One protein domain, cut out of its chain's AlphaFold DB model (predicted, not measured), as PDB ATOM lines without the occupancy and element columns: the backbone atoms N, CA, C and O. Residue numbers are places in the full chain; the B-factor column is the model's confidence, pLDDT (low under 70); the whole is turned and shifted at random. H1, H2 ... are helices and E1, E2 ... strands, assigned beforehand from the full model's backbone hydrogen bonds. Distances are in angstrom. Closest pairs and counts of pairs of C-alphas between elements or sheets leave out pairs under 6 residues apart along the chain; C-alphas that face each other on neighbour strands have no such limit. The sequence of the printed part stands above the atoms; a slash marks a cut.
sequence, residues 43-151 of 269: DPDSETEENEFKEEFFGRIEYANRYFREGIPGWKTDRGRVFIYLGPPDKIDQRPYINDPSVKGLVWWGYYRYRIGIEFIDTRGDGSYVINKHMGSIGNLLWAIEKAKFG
ATOM      1  N   ASP A  43      36.934 -39.442 -19.135       82.12
ATOM      2  CA  ASP A  43      37.561 -40.644 -19.658       82.12
ATOM      3  C   ASP A  43      38.941 -40.336 -20.250       82.12
ATOM      4  O   ASP A  43      39.014 -39.626 -21.273       82.12
ATOM      5  N   PRO A  44      40.041 -40.781 -19.611       74.94
ATOM      6  CA  PRO A  44      41.382 -40.527 -20.114       74.94
ATOM      7  C   PRO A  44      41.558 -41.172 -21.488       74.94
ATOM      8  O   PRO A  44      41.894 -40.474 -22.453       74.94
ATOM      9  N   ASP A  45      41.214 -42.451 -21.593       73.38
ATOM     10  CA  ASP A  45      41.192 -43.205 -22.832       73.38
ATOM     11  C   ASP A  45      39.740 -43.468 -23.234       73.38
ATOM     12  O   ASP A  45      38.919 -43.856 -22.426       73.38
ATOM     13  N   SER A  46      39.382 -43.150 -24.473       73.88
ATOM     14  CA  SER A  46      38.031 -43.443 -24.980       73.88
ATOM     15  C   SER A  46      38.012 -44.659 -25.903       73.88
ATOM     16  O   SER A  46      36.965 -44.964 -26.471       73.88
ATOM     17  N   GLU A  47      39.170 -45.280 -26.127       72.75
ATOM     18  CA  GLU A  47      39.316 -46.509 -26.906       72.75
ATOM     19  C   GLU A  47      39.110 -47.761 -26.041       72.75
ATOM     20  O   GLU A  47      38.861 -48.841 -26.578       72.75
ATOM     21  N   THR A  48      39.164 -47.622 -24.715       76.69
ATOM     22  CA  THR A  48      38.842 -48.675 -23.751       76.69
ATOM     23  C   THR A  48      37.334 -48.753 -23.492       76.69
ATOM     24  O   THR A  48      36.585 -47.790 -23.662       76.69
ATOM     25  N   GLU A  49      36.855 -49.947 -23.132       81.75
ATOM     26  CA  GLU A  49      35.432 -50.170 -22.828       81.75
ATOM     27  C   GLU A  49      35.043 -49.602 -21.451       81.75
ATOM     28  O   GLU A  49      33.907 -49.167 -21.239       81.75
ATOM     29  N   GLU A  50      35.995 -49.593 -20.517       86.25
ATOM     30  CA  GLU A  50      35.814 -49.139 -19.144       86.25
ATOM     31  C   GLU A  50      36.458 -47.770 -18.935       86.25
ATOM     32  O   GLU A  50      37.551 -47.499 -19.408       86.25
ATOM     33  N   ASN A  51      35.779 -46.909 -18.173       88.12
ATOM     34  CA  ASN A  51      36.276 -45.573 -17.867       88.12
ATOM     35  C   ASN A  51      37.227 -45.626 -16.668       88.12
ATOM     36  O   ASN A  51      36.765 -45.670 -15.520       88.12
ATOM     37  N   GLU A  52      38.539 -45.579 -16.900       86.00
ATOM     38  CA  GLU A  52      39.534 -45.836 -15.846       86.00
ATOM     39  C   GLU A  52      39.459 -44.795 -14.728       86.00
ATOM     40  O   GLU A  52      39.645 -45.100 -13.547       86.00
ATOM     41  N   PHE A  53      39.126 -43.546 -15.074       86.88
ATOM     42  CA  PHE A  53      38.937 -42.491 -14.084       86.88
ATOM     43  C   PHE A  53      37.790 -42.818 -13.123       86.88
ATOM     44  O   PHE A  53      37.895 -42.594 -11.913       86.88
ATOM     45  N   LYS A  54      36.667 -43.313 -13.650       91.44
ATOM     46  CA  LYS A  54      35.491 -43.677 -12.859       91.44
ATOM     47  C   LYS A  54      35.823 -44.821 -11.909       91.44
ATOM     48  O   LYS A  54      35.450 -44.746 -10.737       91.44
ATOM     49  N   GLU A  55      36.508 -45.849 -12.394       91.38
ATOM     50  CA  GLU A  55      36.904 -47.002 -11.585       91.38
ATOM     51  C   GLU A  55      37.824 -46.602 -10.444       91.38
ATOM     52  O   GLU A  55      37.519 -46.853  -9.280       91.38
ATOM     53  N   GLU A  56      38.892 -45.879 -10.761       90.44
ATOM     54  CA  GLU A  56      39.859 -45.395  -9.788       90.44
ATOM     55  C   GLU A  56      39.213 -44.421  -8.788       90.44
ATOM     56  O   GLU A  56      39.477 -44.486  -7.585       90.44
ATOM     57  N   PHE A  57      38.285 -43.561  -9.227       93.38
ATOM     58  CA  PHE A  57      37.506 -42.716  -8.320       93.38
ATOM     59  C   PHE A  57      36.727 -43.550  -7.296       93.38
ATOM     60  O   PHE A  57      36.789 -43.264  -6.094       93.38
ATOM     61  N   PHE A  58      36.002 -44.583  -7.736       94.50
ATOM     62  CA  PHE A  58      35.261 -45.450  -6.818       94.50
ATOM     63  C   PHE A  58      36.194 -46.317  -5.960       94.50
ATOM     64  O   PHE A  58      35.948 -46.440  -4.758       94.50
ATOM     65  N   GLY A  59      37.316 -46.794  -6.502       95.06
ATOM     66  CA  GLY A  59      38.361 -47.486  -5.747       95.06
ATOM     67  C   GLY A  59      38.932 -46.621  -4.618       95.06
ATOM     68  O   GLY A  59      39.059 -47.069  -3.476       95.06
ATOM     69  N   ARG A  60      39.169 -45.327  -4.870       94.94
ATOM     70  CA  ARG A  60      39.600 -44.372  -3.834       94.94
ATOM     71  C   ARG A  60      38.526 -44.086  -2.793       94.94
ATOM     72  O   ARG A  60      38.865 -43.872  -1.630       94.94
ATOM     73  N   ILE A  61      37.245 -44.087  -3.167       96.00
ATOM     74  CA  ILE A  61      36.134 -43.980  -2.206       96.00
ATOM     75  C   ILE A  61      36.142 -45.183  -1.256       96.00
ATOM     76  O   ILE A  61      36.007 -45.014  -0.041       96.00
ATOM     77  N   GLU A  62      36.312 -46.392  -1.790       96.81
ATOM     78  CA  GLU A  62      36.391 -47.619  -0.996       96.81
ATOM     79  C   GLU A  62      37.614 -47.630  -0.082       96.81
ATOM     80  O   GLU A  62      37.481 -47.880   1.120       96.81
ATOM     81  N   TYR A  63      38.783 -47.270  -0.618       97.06
ATOM     82  CA  TYR A  63      40.003 -47.102   0.161       97.06
ATOM     83  C   TYR A  63      39.786 -46.096   1.293       97.06
ATOM     84  O   TYR A  63      40.052 -46.392   2.459       97.06
ATOM     85  N   ALA A  64      39.221 -44.928   0.981       97.62
ATOM     86  CA  ALA A  64      38.988 -43.899   1.978       97.62
ATOM     87  C   ALA A  64      38.068 -44.391   3.098       97.62
ATOM     88  O   ALA A  64      38.354 -44.176   4.273       97.62
ATOM     89  N   ASN A  65      36.996 -45.109   2.758       97.12
ATOM     90  CA  ASN A  65      36.097 -45.708   3.743       97.12
ATOM     91  C   ASN A  65      36.752 -46.771   4.621       97.12
ATOM     92  O   ASN A  65      36.346 -46.921   5.775       97.12
ATOM     93  N   ARG A  66      37.731 -47.502   4.086       97.31
ATOM     94  CA  ARG A  66      38.464 -48.529   4.824       97.31
ATOM     95  C   ARG A  66      39.471 -47.922   5.799       97.31
ATOM     96  O   ARG A  66      39.537 -48.376   6.936       97.31
ATOM     97  N   TYR A  67      40.223 -46.908   5.372       96.19
ATOM     98  CA  TYR A  67      41.402 -46.432   6.109       96.19
ATOM     99  C   TYR A  67      41.224 -45.090   6.827       96.19
ATOM    100  O   TYR A  67      41.966 -44.804   7.762       96.19
ATOM    101  N   PHE A  68      40.240 -44.275   6.441       96.12
ATOM    102  CA  PHE A  68      40.017 -42.941   7.017       96.12
ATOM    103  C   PHE A  68      38.658 -42.832   7.708       96.12
ATOM    104  O   PHE A  68      38.006 -41.797   7.667       96.12
ATOM    105  N   ARG A  69      38.178 -43.914   8.328       95.12
ATOM    106  CA  ARG A  69      36.919 -43.905   9.082       95.12
ATOM    107  C   ARG A  69      37.126 -43.290  10.468       95.12
ATOM    108  O   ARG A  69      37.427 -43.986  11.429       95.12
ATOM    109  N   GLU A  70      36.914 -41.984  10.563       93.88
ATOM    110  CA  GLU A  70      37.177 -41.172  11.761       93.88
ATOM    111  C   GLU A  70      35.864 -40.721  12.419       93.88
ATOM    112  O   GLU A  70      35.516 -39.542  12.442       93.88
ATOM    113  N   GLY A  71      35.034 -41.682  12.829       91.88
ATOM    114  CA  GLY A  71      33.680 -41.414  13.342       91.88
ATOM    115  C   GLY A  71      32.633 -41.078  12.267       91.88
ATOM    116  O   GLY A  71      31.434 -41.195  12.517       91.88
ATOM    117  N   ILE A  72      33.056 -40.758  11.042       95.62
ATOM    118  CA  ILE A  72      32.206 -40.600   9.850       95.62
ATOM    119  C   ILE A  72      32.713 -41.495   8.702       95.62
ATOM    120  O   ILE A  72      33.850 -41.968   8.759       95.62
ATOM    121  N   PRO A  73      31.901 -41.763   7.653       97.06
ATOM    122  CA  PRO A  73      32.380 -42.452   6.453       97.06
ATOM    123  C   PRO A  73      33.650 -41.800   5.910       97.06
ATOM    124  O   PRO A  73      33.701 -40.578   5.777       97.06
ATOM    125  N   GLY A  74      34.662 -42.602   5.590       96.94
ATOM    126  CA  GLY A  74      35.998 -42.072   5.349       96.94
ATOM    127  C   GLY A  74      36.101 -41.149   4.144       96.94
ATOM    128  O   GLY A  74      36.796 -40.143   4.220       96.94
ATOM    129  N   TRP A  75      35.298 -41.360   3.098       96.44
ATOM    130  CA  TRP A  75      35.206 -40.413   1.977       96.44
ATOM    131  C   TRP A  75      34.714 -39.006   2.374       96.44
ATOM    132  O   TRP A  75      34.878 -38.061   1.603       96.44
ATOM    133  N   LYS A  76      34.088 -38.856   3.551       96.12
ATOM    134  CA  LYS A  76      33.624 -37.571   4.097       96.12
ATOM    135  C   LYS A  76      34.676 -36.871   4.965       96.12
ATOM    136  O   LYS A  76      34.493 -35.689   5.239       96.12
ATOM    137  N   THR A  77      35.734 -37.565   5.389       96.94
ATOM    138  CA  THR A  77      36.832 -36.976   6.178       96.94
ATOM    139  C   THR A  77      37.752 -36.134   5.308       96.94
ATOM    140  O   THR A  77      37.806 -36.312   4.090       96.94
ATOM    141  N   ASP A  78      38.514 -35.238   5.923       95.00
ATOM    142  CA  ASP A  78      39.480 -34.419   5.198       95.00
ATOM    143  C   ASP A  78      40.587 -35.275   4.565       95.00
ATOM    144  O   ASP A  78      40.867 -35.123   3.373       95.00
ATOM    145  N   ARG A  79      41.146 -36.243   5.308       95.81
ATOM    146  CA  ARG A  79      42.138 -37.196   4.778       95.81
ATOM    147  C   ARG A  79      41.577 -38.014   3.620       95.81
ATOM    148  O   ARG A  79      42.208 -38.111   2.569       95.81
ATOM    149  N   GLY A  80      40.362 -38.542   3.764       96.88
ATOM    150  CA  GLY A  80      39.723 -39.305   2.697       96.88
ATOM    151  C   GLY A  80      39.431 -38.479   1.453       96.88
ATOM    152  O   GLY A  80      39.679 -38.950   0.348       96.88
ATOM    153  N   ARG A  81      38.985 -37.227   1.601       94.31
ATOM    154  CA  ARG A  81      38.772 -36.329   0.457       94.31
ATOM    155  C   ARG A  81      40.077 -36.012  -0.261       94.31
ATOM    156  O   ARG A  81      40.113 -36.101  -1.484       94.31
ATOM    157  N   VAL A  82      41.145 -35.695   0.474       92.50
ATOM    158  CA  VAL A  82      42.471 -35.461  -0.118       92.50
ATOM    159  C   VAL A  82      42.960 -36.698  -0.869       92.50
ATOM    160  O   VAL A  82      43.387 -36.566  -2.013       92.50
ATOM    161  N   PHE A  83      42.817 -37.891  -0.286       94.19
ATOM    162  CA  PHE A  83      43.189 -39.142  -0.948       94.19
ATOM    163  C   PHE A  83      42.380 -39.385  -2.230       94.19
ATOM    164  O   PHE A  83      42.939 -39.767  -3.250       94.19
ATOM    165  N   ILE A  84      41.072 -39.108  -2.223       93.12
ATOM    166  CA  ILE A  84      40.228 -39.224  -3.423       93.12
ATOM    167  C   ILE A  84      40.735 -38.306  -4.542       93.12
ATOM    168  O   ILE A  84      40.850 -38.740  -5.689       93.12
ATOM    169  N   TYR A  85      41.087 -37.061  -4.220       88.56
ATOM    170  CA  TYR A  85      41.570 -36.101  -5.213       88.56
ATOM    171  C   TYR A  85      42.970 -36.436  -5.729       88.56
ATOM    172  O   TYR A  85      43.205 -36.496  -6.936       88.56
ATOM    173  N   LEU A  86      43.912 -36.653  -4.821       87.75
ATOM    174  CA  LEU A  86      45.335 -36.650  -5.147       87.75
ATOM    175  C   LEU A  86      45.939 -38.049  -5.235       87.75
ATOM    176  O   LEU A  86      47.023 -38.208  -5.791       87.75
ATOM    177  N   GLY A  87      45.219 -39.055  -4.745       91.19
ATOM    178  CA  GLY A  87      45.695 -40.424  -4.633       91.19
ATOM    179  C   GLY A  87      46.597 -40.619  -3.413       91.19
ATOM    180  O   GLY A  87      46.561 -39.812  -2.468       91.19
ATOM    181  N   PRO A  88      47.402 -41.695  -3.412       92.94
ATOM    182  CA  PRO A  88      48.345 -41.955  -2.336       92.94
ATOM    183  C   PRO A  88      49.405 -40.844  -2.257       92.94
ATOM    184  O   PRO A  88      49.894 -40.393  -3.293       92.94
ATOM    185  N   PRO A  89      49.755 -40.376  -1.047       93.69
ATOM    186  CA  PRO A  89      50.858 -39.440  -0.872       93.69
ATOM    187  C   PRO A  89      52.208 -40.122  -1.125       93.69
ATOM    188  O   PRO A  89      52.394 -41.290  -0.788       93.69
ATOM    189  N   ASP A  90      53.170 -39.361  -1.645       93.31
ATOM    190  CA  ASP A  90      54.553 -39.811  -1.849       93.31
ATOM    191  C   ASP A  90      55.288 -40.004  -0.513       93.31
ATOM    192  O   ASP A  90      56.189 -40.833  -0.388       93.31
ATOM    193  N   LYS A  91      54.912 -39.222   0.506       94.50
ATOM    194  CA  LYS A  91      55.491 -39.300   1.849       94.50
ATOM    195  C   LYS A  91      54.433 -39.092   2.919       94.50
ATOM    196  O   LYS A  91      53.614 -38.184   2.817       94.50
ATOM    197  N   ILE A  92      54.506 -39.891   3.978       96.19
ATOM    198  CA  ILE A  92      53.696 -39.733   5.186       96.19
ATOM    199  C   ILE A  92      54.647 -39.526   6.365       96.19
ATOM    200  O   ILE A  92      55.571 -40.313   6.555       96.19
ATOM    201  N   ASP A  93      54.417 -38.478   7.150       94.00
ATOM    202  CA  ASP A  93      55.062 -38.254   8.446       94.00
ATOM    203  C   ASP A  93      53.967 -38.174   9.517       94.00
ATOM    204  O   ASP A  93      53.018 -37.403   9.378       94.00
ATOM    205  N   GLN A  94      54.047 -39.012  10.551       92.75
ATOM    206  CA  GLN A  94      53.057 -39.069  11.626       92.75
ATOM    207  C   GLN A  94      53.717 -38.708  12.947       92.75
ATOM    208  O   GLN A  94      54.693 -39.329  13.364       92.75
ATOM    209  N   ARG A  95      53.141 -37.722  13.628       89.12
ATOM    210  CA  ARG A  95      53.617 -37.211  14.909       89.12
ATOM    211  C   ARG A  95      52.479 -37.328  15.920       89.12
ATOM    212  O   ARG A  95      51.656 -36.419  16.020       89.12
ATOM    213  N   PRO A  96      52.401 -38.453  16.650       76.38
ATOM    214  CA  PRO A  96      51.359 -38.663  17.653       76.38
ATOM    215  C   PRO A  96      51.539 -37.775  18.893       76.38
ATOM    216  O   PRO A  96      50.601 -37.607  19.657       76.38
ATOM    217  N   TYR A  97      52.725 -37.192  19.089       74.44
ATOM    218  CA  TYR A  97      53.012 -36.276  20.187       74.44
ATOM    219  C   TYR A  97      53.603 -34.984  19.636       74.44
ATOM    220  O   TYR A  97      54.600 -35.007  18.912       74.44
ATOM    221  N   ILE A  98      52.985 -33.858  19.985       76.81
ATOM    222  CA  ILE A  98      53.459 -32.517  19.643       76.81
ATOM    223  C   ILE A  98      53.502 -31.691  20.920       76.81
ATOM    224  O   ILE A  98      52.613 -31.789  21.763       76.81
ATOM    225  N   ASN A  99      54.524 -30.844  21.039       77.38
ATOM    226  CA  ASN A  99      54.637 -29.837  22.095       77.38
ATOM    227  C   ASN A  99      53.694 -28.643  21.840       77.38
ATOM    228  O   ASN A  99      54.102 -27.489  21.928       77.38
ATOM    229  N   ASP A 100      52.442 -28.929  21.491       80.50
ATOM    230  CA  ASP A 100      51.360 -27.967  21.323       80.50
ATOM    231  C   ASP A 100      50.133 -28.529  22.056       80.50
ATOM    232  O   ASP A 100      49.567 -29.540  21.634       80.50
ATOM    233  N   PRO A 101      49.690 -27.905  23.162       79.44
ATOM    234  CA  PRO A 101      48.539 -28.378  23.922       79.44
ATOM    235  C   PRO A 101      47.241 -28.465  23.107       79.44
ATOM    236  O   PRO A 101      46.349 -29.225  23.497       79.44
ATOM    237  N   SER A 102      47.123 -27.709  22.012       84.56
ATOM    238  CA  SER A 102      45.940 -27.651  21.150       84.56
ATOM    239  C   SER A 102      45.907 -28.731  20.059       84.56
ATOM    240  O   SER A 102      44.846 -28.973  19.483       84.56
ATOM    241  N   VAL A 103      47.027 -29.426  19.821       87.50
ATOM    242  CA  VAL A 103      47.158 -30.482  18.807       87.50
ATOM    243  C   VAL A 103      47.541 -31.798  19.481       87.50
ATOM    244  O   VAL A 103      48.625 -31.955  20.034       87.50
ATOM    245  N   LYS A 104      46.630 -32.769  19.439       88.81
ATOM    246  CA  LYS A 104      46.778 -34.100  20.046       88.81
ATOM    247  C   LYS A 104      47.388 -35.133  19.101       88.81
ATOM    248  O   LYS A 104      47.811 -36.185  19.559       88.81
ATOM    249  N   GLY A 105      47.465 -34.822  17.811       91.25
ATOM    250  CA  GLY A 105      48.164 -35.621  16.814       91.25
ATOM    251  C   GLY A 105      48.287 -34.870  15.496       91.25
ATOM    252  O   GLY A 105      47.455 -34.023  15.175       91.25
ATOM    253  N   LEU A 106      49.322 -35.185  14.724       92.94
ATOM    254  CA  LEU A 106      49.557 -34.606  13.402       92.94
ATOM    255  C   LEU A 106      49.956 -35.683  12.412       92.94
ATOM    256  O   LEU A 106      50.766 -36.564  12.701       92.94
ATOM    257  N   VAL A 107      49.409 -35.563  11.212       94.75
ATOM    258  CA  VAL A 107      49.790 -36.355  10.052       94.75
ATOM    259  C   VAL A 107      50.097 -35.395   8.917       94.75
ATOM    260  O   VAL A 107      49.272 -34.565   8.562       94.75
ATOM    261  N   TRP A 108      51.273 -35.517   8.323       93.75
ATOM    262  CA  TRP A 108      51.681 -34.734   7.170       93.75
ATOM    263  C   TRP A 108      51.807 -35.637   5.948       93.75
ATOM    264  O   TRP A 108      52.442 -36.692   6.005       93.75
ATOM    265  N   TRP A 109      51.190 -35.227   4.844       94.81
ATOM    266  CA  TRP A 109      51.233 -35.898   3.550       94.81
ATOM    267  C   TRP A 109      51.975 -35.033   2.536       94.81
ATOM    268  O   TRP A 109      51.589 -33.892   2.281       94.81
ATOM    269  N   GLY A 110      53.023 -35.587   1.939       90.94
ATOM    270  CA  GLY A 110      53.785 -34.963   0.867       90.94
ATOM    271  C   GLY A 110      53.356 -35.492  -0.488       90.94
ATOM    272  O   GLY A 110      53.320 -36.703  -0.683       90.94
ATOM    273  N   TYR A 111      53.088 -34.579  -1.417       87.25
ATOM    274  CA  TYR A 111      52.838 -34.884  -2.819       87.25
ATOM    275  C   TYR A 111      53.833 -34.121  -3.698       87.25
ATOM    276  O   TYR A 111      53.641 -32.944  -4.023       87.25
ATOM    277  N   TYR A 112      54.908 -34.789  -4.094       85.75
ATOM    278  CA  TYR A 112      56.005 -34.218  -4.870       85.75
ATOM    279  C   TYR A 112      55.560 -33.808  -6.268       85.75
ATOM    280  O   TYR A 112      55.949 -32.737  -6.732       85.75
ATOM    281  N   ARG A 113      54.654 -34.582  -6.886       77.75
ATOM    282  CA  ARG A 113      54.044 -34.240  -8.185       77.75
ATOM    283  C   ARG A 113      53.406 -32.857  -8.202       77.75
ATOM    284  O   ARG A 113      53.540 -32.130  -9.180       77.75
ATOM    285  N   TYR A 114      52.727 -32.493  -7.122       77.62
ATOM    286  CA  TYR A 114      52.037 -31.208  -7.010       77.62
ATOM    287  C   TYR A 114      52.866 -30.161  -6.268       77.62
ATOM    288  O   TYR A 114      52.432 -29.020  -6.143       77.62
ATOM    289  N   ARG A 115      54.044 -30.545  -5.754       81.75
ATOM    290  CA  ARG A 115      54.879 -29.728  -4.863       81.75
ATOM    291  C   ARG A 115      54.086 -29.178  -3.674       81.75
ATOM    292  O   ARG A 115      54.230 -28.013  -3.306       81.75
ATOM    293  N   ILE A 116      53.242 -30.018  -3.074       85.19
ATOM    294  CA  ILE A 116      52.453 -29.647  -1.896       85.19
ATOM    295  C   ILE A 116      52.726 -30.582  -0.727       85.19
ATOM    296  O   ILE A 116      52.892 -31.789  -0.889       85.19
ATOM    297  N   GLY A 117      52.729 -29.996   0.465       88.19
ATOM    298  CA  GLY A 117      52.549 -30.700   1.724       88.19
ATOM    299  C   GLY A 117      51.177 -30.362   2.285       88.19
ATOM    300  O   GLY A 117      50.760 -29.203   2.222       88.19
ATOM    301  N   ILE A 118      50.483 -31.357   2.821       91.38
ATOM    302  CA  ILE A 118      49.187 -31.197   3.475       91.38
ATOM    303  C   ILE A 118      49.334 -31.714   4.893       91.38
ATOM    304  O   ILE A 118      49.695 -32.866   5.110       91.38
ATOM    305  N   GLU A 119      49.057 -30.848   5.853       91.88
ATOM    306  CA  GLU A 119      49.073 -31.200   7.260       91.88
ATOM    307  C   GLU A 119      47.645 -31.421   7.743       91.88
ATOM    308  O   GLU A 119      46.748 -30.622   7.462       91.88
ATOM    309  N   PHE A 120      47.448 -32.506   8.477       93.94
ATOM    310  CA  PHE A 120      46.219 -32.822   9.167       93.94
ATOM    311  C   PHE A 120      46.484 -32.879  10.662       93.94
ATOM    312  O   PHE A 120      47.455 -33.497  11.095       93.94
ATOM    313  N   ILE A 121      45.597 -32.280  11.444       93.69
ATOM    314  CA  ILE A 121      45.708 -32.207  12.896       93.69
ATOM    315  C   ILE A 121      44.474 -32.819  13.552       93.69
ATOM    316  O   ILE A 121      43.350 -32.620  13.091       93.69
ATOM    317  N   ASP A 122      44.699 -33.553  14.635       93.94
ATOM    318  CA  ASP A 122      43.671 -33.988  15.571       93.94
ATOM    319  C   ASP A 122      43.718 -33.069  16.791       93.94
ATOM    320  O   ASP A 122      44.662 -33.105  17.578       93.94
ATOM    321  N   THR A 123      42.716 -32.211  16.942       90.69
ATOM    322  CA  THR A 123      42.606 -31.293  18.086       90.69
ATOM    323  C   THR A 123      41.846 -31.905  19.262       90.69
ATOM    324  O   THR A 123      41.900 -31.379  20.375       90.69
ATOM    325  N   ARG A 124      41.134 -33.017  19.039       89.75
ATOM    326  CA  ARG A 124      40.254 -33.658  20.028       89.75
ATOM    327  C   ARG A 124      40.918 -34.838  20.732       89.75
ATOM    328  O   ARG A 124      40.511 -35.176  21.839       89.75
ATOM    329  N   GLY A 125      41.938 -35.433  20.123       89.12
ATOM    330  CA  GLY A 125      42.578 -36.661  20.591       89.12
ATOM    331  C   GLY A 125      41.734 -37.912  20.343       89.12
ATOM    332  O   GLY A 125      41.944 -38.922  21.010       89.12
ATOM    333  N   ASP A 126      40.752 -37.844  19.441       90.81
ATOM    334  CA  ASP A 126      39.845 -38.950  19.103       90.81
ATOM    335  C   ASP A 126      40.223 -39.649  17.783       90.81
ATOM    336  O   ASP A 126      39.497 -40.522  17.302       90.81
ATOM    337  N   GLY A 127      41.359 -39.270  17.189       90.12
ATOM    338  CA  GLY A 127      41.832 -39.780  15.910       90.12
ATOM    339  C   GLY A 127      41.114 -39.182  14.702       90.12
ATOM    340  O   GLY A 127      41.286 -39.702  13.596       90.12
ATOM    341  N   SER A 128      40.318 -38.120  14.880       93.50
ATOM    342  CA  SER A 128      39.733 -37.365  13.772       93.50
ATOM    343  C   SER A 128      40.647 -36.230  13.327       93.50
ATOM    344  O   SER A 128      41.024 -35.353  14.099       93.50
ATOM    345  N   TYR A 129      41.008 -36.255  12.050       94.88
ATOM    346  CA  TYR A 129      42.023 -35.391  11.479       94.88
ATOM    347  C   TYR A 129      41.382 -34.403  10.507       94.88
ATOM    348  O   TYR A 129      40.735 -34.788   9.530       94.88
ATOM    349  N   VAL A 130      41.606 -33.113  10.747       93.56
ATOM    350  CA  VAL A 130      41.177 -32.023   9.858       93.56
ATOM    351  C   VAL A 130      42.387 -31.363   9.213       93.56
ATOM    352  O   VAL A 130      43.457 -31.317   9.813       93.56
ATOM    353  N   ILE A 131      42.237 -30.838   7.996       91.44
ATOM    354  CA  ILE A 131      43.309 -30.079   7.336       91.44
ATOM    355  C   ILE A 131      43.656 -28.862   8.195       91.44
ATOM    356  O   ILE A 131      42.782 -28.052   8.523       91.44
ATOM    357  N   ASN A 132      44.942 -28.686   8.493       89.00
ATOM    358  CA  ASN A 132      45.436 -27.464   9.104       89.00
ATOM    359  C   ASN A 132      45.428 -26.321   8.072       89.00
ATOM    360  O   ASN A 132      46.310 -26.198   7.220       89.00
ATOM    361  N   LYS A 133      44.405 -25.464   8.149       79.69
ATOM    362  CA  LYS A 133      44.169 -24.356   7.205       79.69
ATOM    363  C   LYS A 133      45.132 -23.178   7.371       79.69
ATOM    364  O   LYS A 133      45.129 -22.280   6.537       79.69
ATOM    365  N   HIS A 134      45.934 -23.154   8.431       71.62
ATOM    366  CA  HIS A 134      46.887 -22.069   8.670       71.62
ATOM    367  C   HIS A 134      48.190 -22.236   7.878       71.62
ATOM    368  O   HIS A 134      49.009 -21.322   7.841       71.62
ATOM    369  N   MET A 135      48.370 -23.368   7.190       62.66
ATOM    370  CA  MET A 135      49.524 -23.592   6.326       62.66
ATOM    371  C   MET A 135      49.316 -22.924   4.955       62.66
ATOM    372  O   MET A 135      48.300 -23.140   4.295       62.66
ATOM    373  N   GLY A 136      50.302 -22.142   4.496       54.06
ATOM    374  CA  GLY A 136      50.286 -21.354   3.247       54.06
ATOM    375  C   GLY A 136      50.174 -22.140   1.926       54.06
ATOM    376  O   GLY A 136      50.416 -21.584   0.860       54.06
ATOM    377  N   SER A 137      49.792 -23.417   1.972       58.53
ATOM    378  CA  SER A 137      49.697 -24.338   0.829       58.53
ATOM    379  C   SER A 137      48.281 -24.462   0.245       58.53
ATOM    380  O   SER A 137      48.076 -25.249  -0.680       58.53
ATOM    381  N   ILE A 138      47.291 -23.713   0.757       64.19
ATOM    382  CA  ILE A 138      45.891 -23.813   0.299       64.19
ATOM    383  C   ILE A 138      45.760 -23.520  -1.202       64.19
ATOM    384  O   ILE A 138      45.023 -24.227  -1.882       64.19
ATOM    385  N   GLY A 139      46.487 -22.532  -1.738       63.59
ATOM    386  CA  GLY A 139      46.429 -22.194  -3.167       63.59
ATOM    387  C   GLY A 139      46.810 -23.374  -4.068       63.59
ATOM    388  O   GLY A 139      46.040 -23.761  -4.945       63.59
ATOM    389  N   ASN A 140      47.948 -24.014  -3.786       69.69
ATOM    390  CA  ASN A 140      48.415 -25.168  -4.557       69.69
ATOM    391  C   ASN A 140      47.510 -26.399  -4.363       69.69
ATOM    392  O   ASN A 140      47.308 -27.169  -5.300       69.69
ATOM    393  N   LEU A 141      46.930 -26.577  -3.170       76.31
ATOM    394  CA  LEU A 141      45.953 -27.636  -2.908       76.31
ATOM    395  C   LEU A 141      44.670 -27.442  -3.727       76.31
ATOM    396  O   LEU A 141      44.178 -28.400  -4.317       76.31
ATOM    397  N   LEU A 142      44.127 -26.222  -3.782       75.69
ATOM    398  CA  LEU A 142      42.931 -25.922  -4.570       75.69
ATOM    399  C   LEU A 142      43.170 -26.188  -6.056       75.69
ATOM    400  O   LEU A 142      42.372 -26.890  -6.674       75.69
ATOM    401  N   TRP A 143      44.301 -25.720  -6.587       71.81
ATOM    402  CA  TRP A 143      44.711 -26.003  -7.961       71.81
ATOM    403  C   TRP A 143      44.820 -27.513  -8.229       71.81
ATOM    404  O   TRP A 143      44.234 -28.019  -9.185       71.81
ATOM    405  N   ALA A 144      45.499 -28.265  -7.355       75.31
ATOM    406  CA  ALA A 144      45.660 -29.711  -7.520       75.31
ATOM    407  C   ALA A 144      44.312 -30.454  -7.467       75.31
ATOM    408  O   ALA A 144      44.076 -31.380  -8.247       75.31
ATOM    409  N   ILE A 145      43.403 -30.021  -6.587       82.25
ATOM    410  CA  ILE A 145      42.037 -30.545  -6.521       82.25
ATOM    411  C   ILE A 145      41.296 -30.251  -7.824       82.25
ATOM    412  O   ILE A 145      40.690 -31.164  -8.371       82.25
ATOM    413  N   GLU A 146      41.325 -29.019  -8.336       77.38
ATOM    414  CA  GLU A 146      40.663 -28.665  -9.600       77.38
ATOM    415  C   GLU A 146      41.140 -29.549 -10.748       77.38
ATOM    416  O   GLU A 146      40.314 -30.142 -11.440       77.38
ATOM    417  N   LYS A 147      42.453 -29.742 -10.877       74.62
ATOM    418  CA  LYS A 147      43.037 -30.657 -11.864       74.62
ATOM    419  C   LYS A 147      42.531 -32.092 -11.688       74.62
ATOM    420  O   LYS A 147      42.146 -32.734 -12.667       74.62
ATOM    421  N   ALA A 148      42.438 -32.579 -10.449       78.69
ATOM    422  CA  ALA A 148      41.904 -33.911 -10.162       78.69
ATOM    423  C   ALA A 148      40.442 -34.079 -10.583       78.69
ATOM    424  O   ALA A 148      40.063 -35.126 -11.105       78.69
ATOM    425  N   LYS A 149      39.615 -33.045 -10.400       80.00
ATOM    426  CA  LYS A 149      38.196 -33.084 -10.785       80.00
ATOM    427  C   LYS A 149      37.985 -33.316 -12.276       80.00
ATOM    428  O   LYS A 149      36.943 -33.856 -12.639       80.00
ATOM    429  N   PHE A 150      38.941 -32.919 -13.112       70.75
ATOM    430  CA  PHE A 150      38.893 -33.077 -14.566       70.75
ATOM    431  C   PHE A 150      39.614 -34.335 -15.075       70.75
ATOM    432  O   PHE A 150      39.817 -34.457 -16.275       70.75
ATOM    433  N   GLY A 151      40.043 -35.248 -14.197       68.50
ATOM    434  CA  GLY A 151      40.799 -36.437 -14.614       68.50
ATOM    435  C   GLY A 151      42.254 -36.171 -14.992       68.50
ATOM    436  O   GLY A 151      42.969 -37.083 -15.392       68.50
TER     437      GLY A 151
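Overview. This is residues 43 to 151 of the 269 residues of the protein "GWxTD domain-containing protein" of Candidatus Aminicenantes bacterium (UniProt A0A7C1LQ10). A short helix, H2, is packed in the middle between the longest helix, H1, and a three-stranded antiparallel sheet, with H3 meeting H2 steeply. The printed part has 109 residues with H1, H2, E1, E2, E3 and H3 in that order, class mixed. It is compact, radius of gyration of the C-alphas 15.1 A, yet elongated, 55 by 28 by 18 A.

Arrangement. H1, residues 52 to 67, and H2, residues 78 to 86, form a helical hairpin and touch at Ala 64 and Gly 80, closest C-alphas 4.7 A apart, at a shallow tilt of 23 degrees. E1, residues 91 to 95, E2, 105 to 111, and E3, 116 to 122, form a meander, each strand the antiparallel neighbour of the one before; N 93 and O 108 are 2.9 A apart, N 109 and O 118 2.8 A, within hydrogen-bond range. H2 is on this sheet. H3, residues 138 to 149, touches H2 with residues 144 to 149 alone, closest C-alphas Tyr 85 and Ala 148, 5.4 A, and only grazes the sheet. In H1, H2 and H3 every O i to N i+4 pair is within range.

Along the chain. H1, 22.0 A, begins at C-alpha 52 (39.534, -45.836, -15.846). H3, 16.4 A, ends at C-alpha 149 (38.196, -33.084, -10.785).

Size, cuts and confidence. The printed part has no cut. The link E3 to H3 is long. Residues 135 to 140 and 151 have pLDDT under 70.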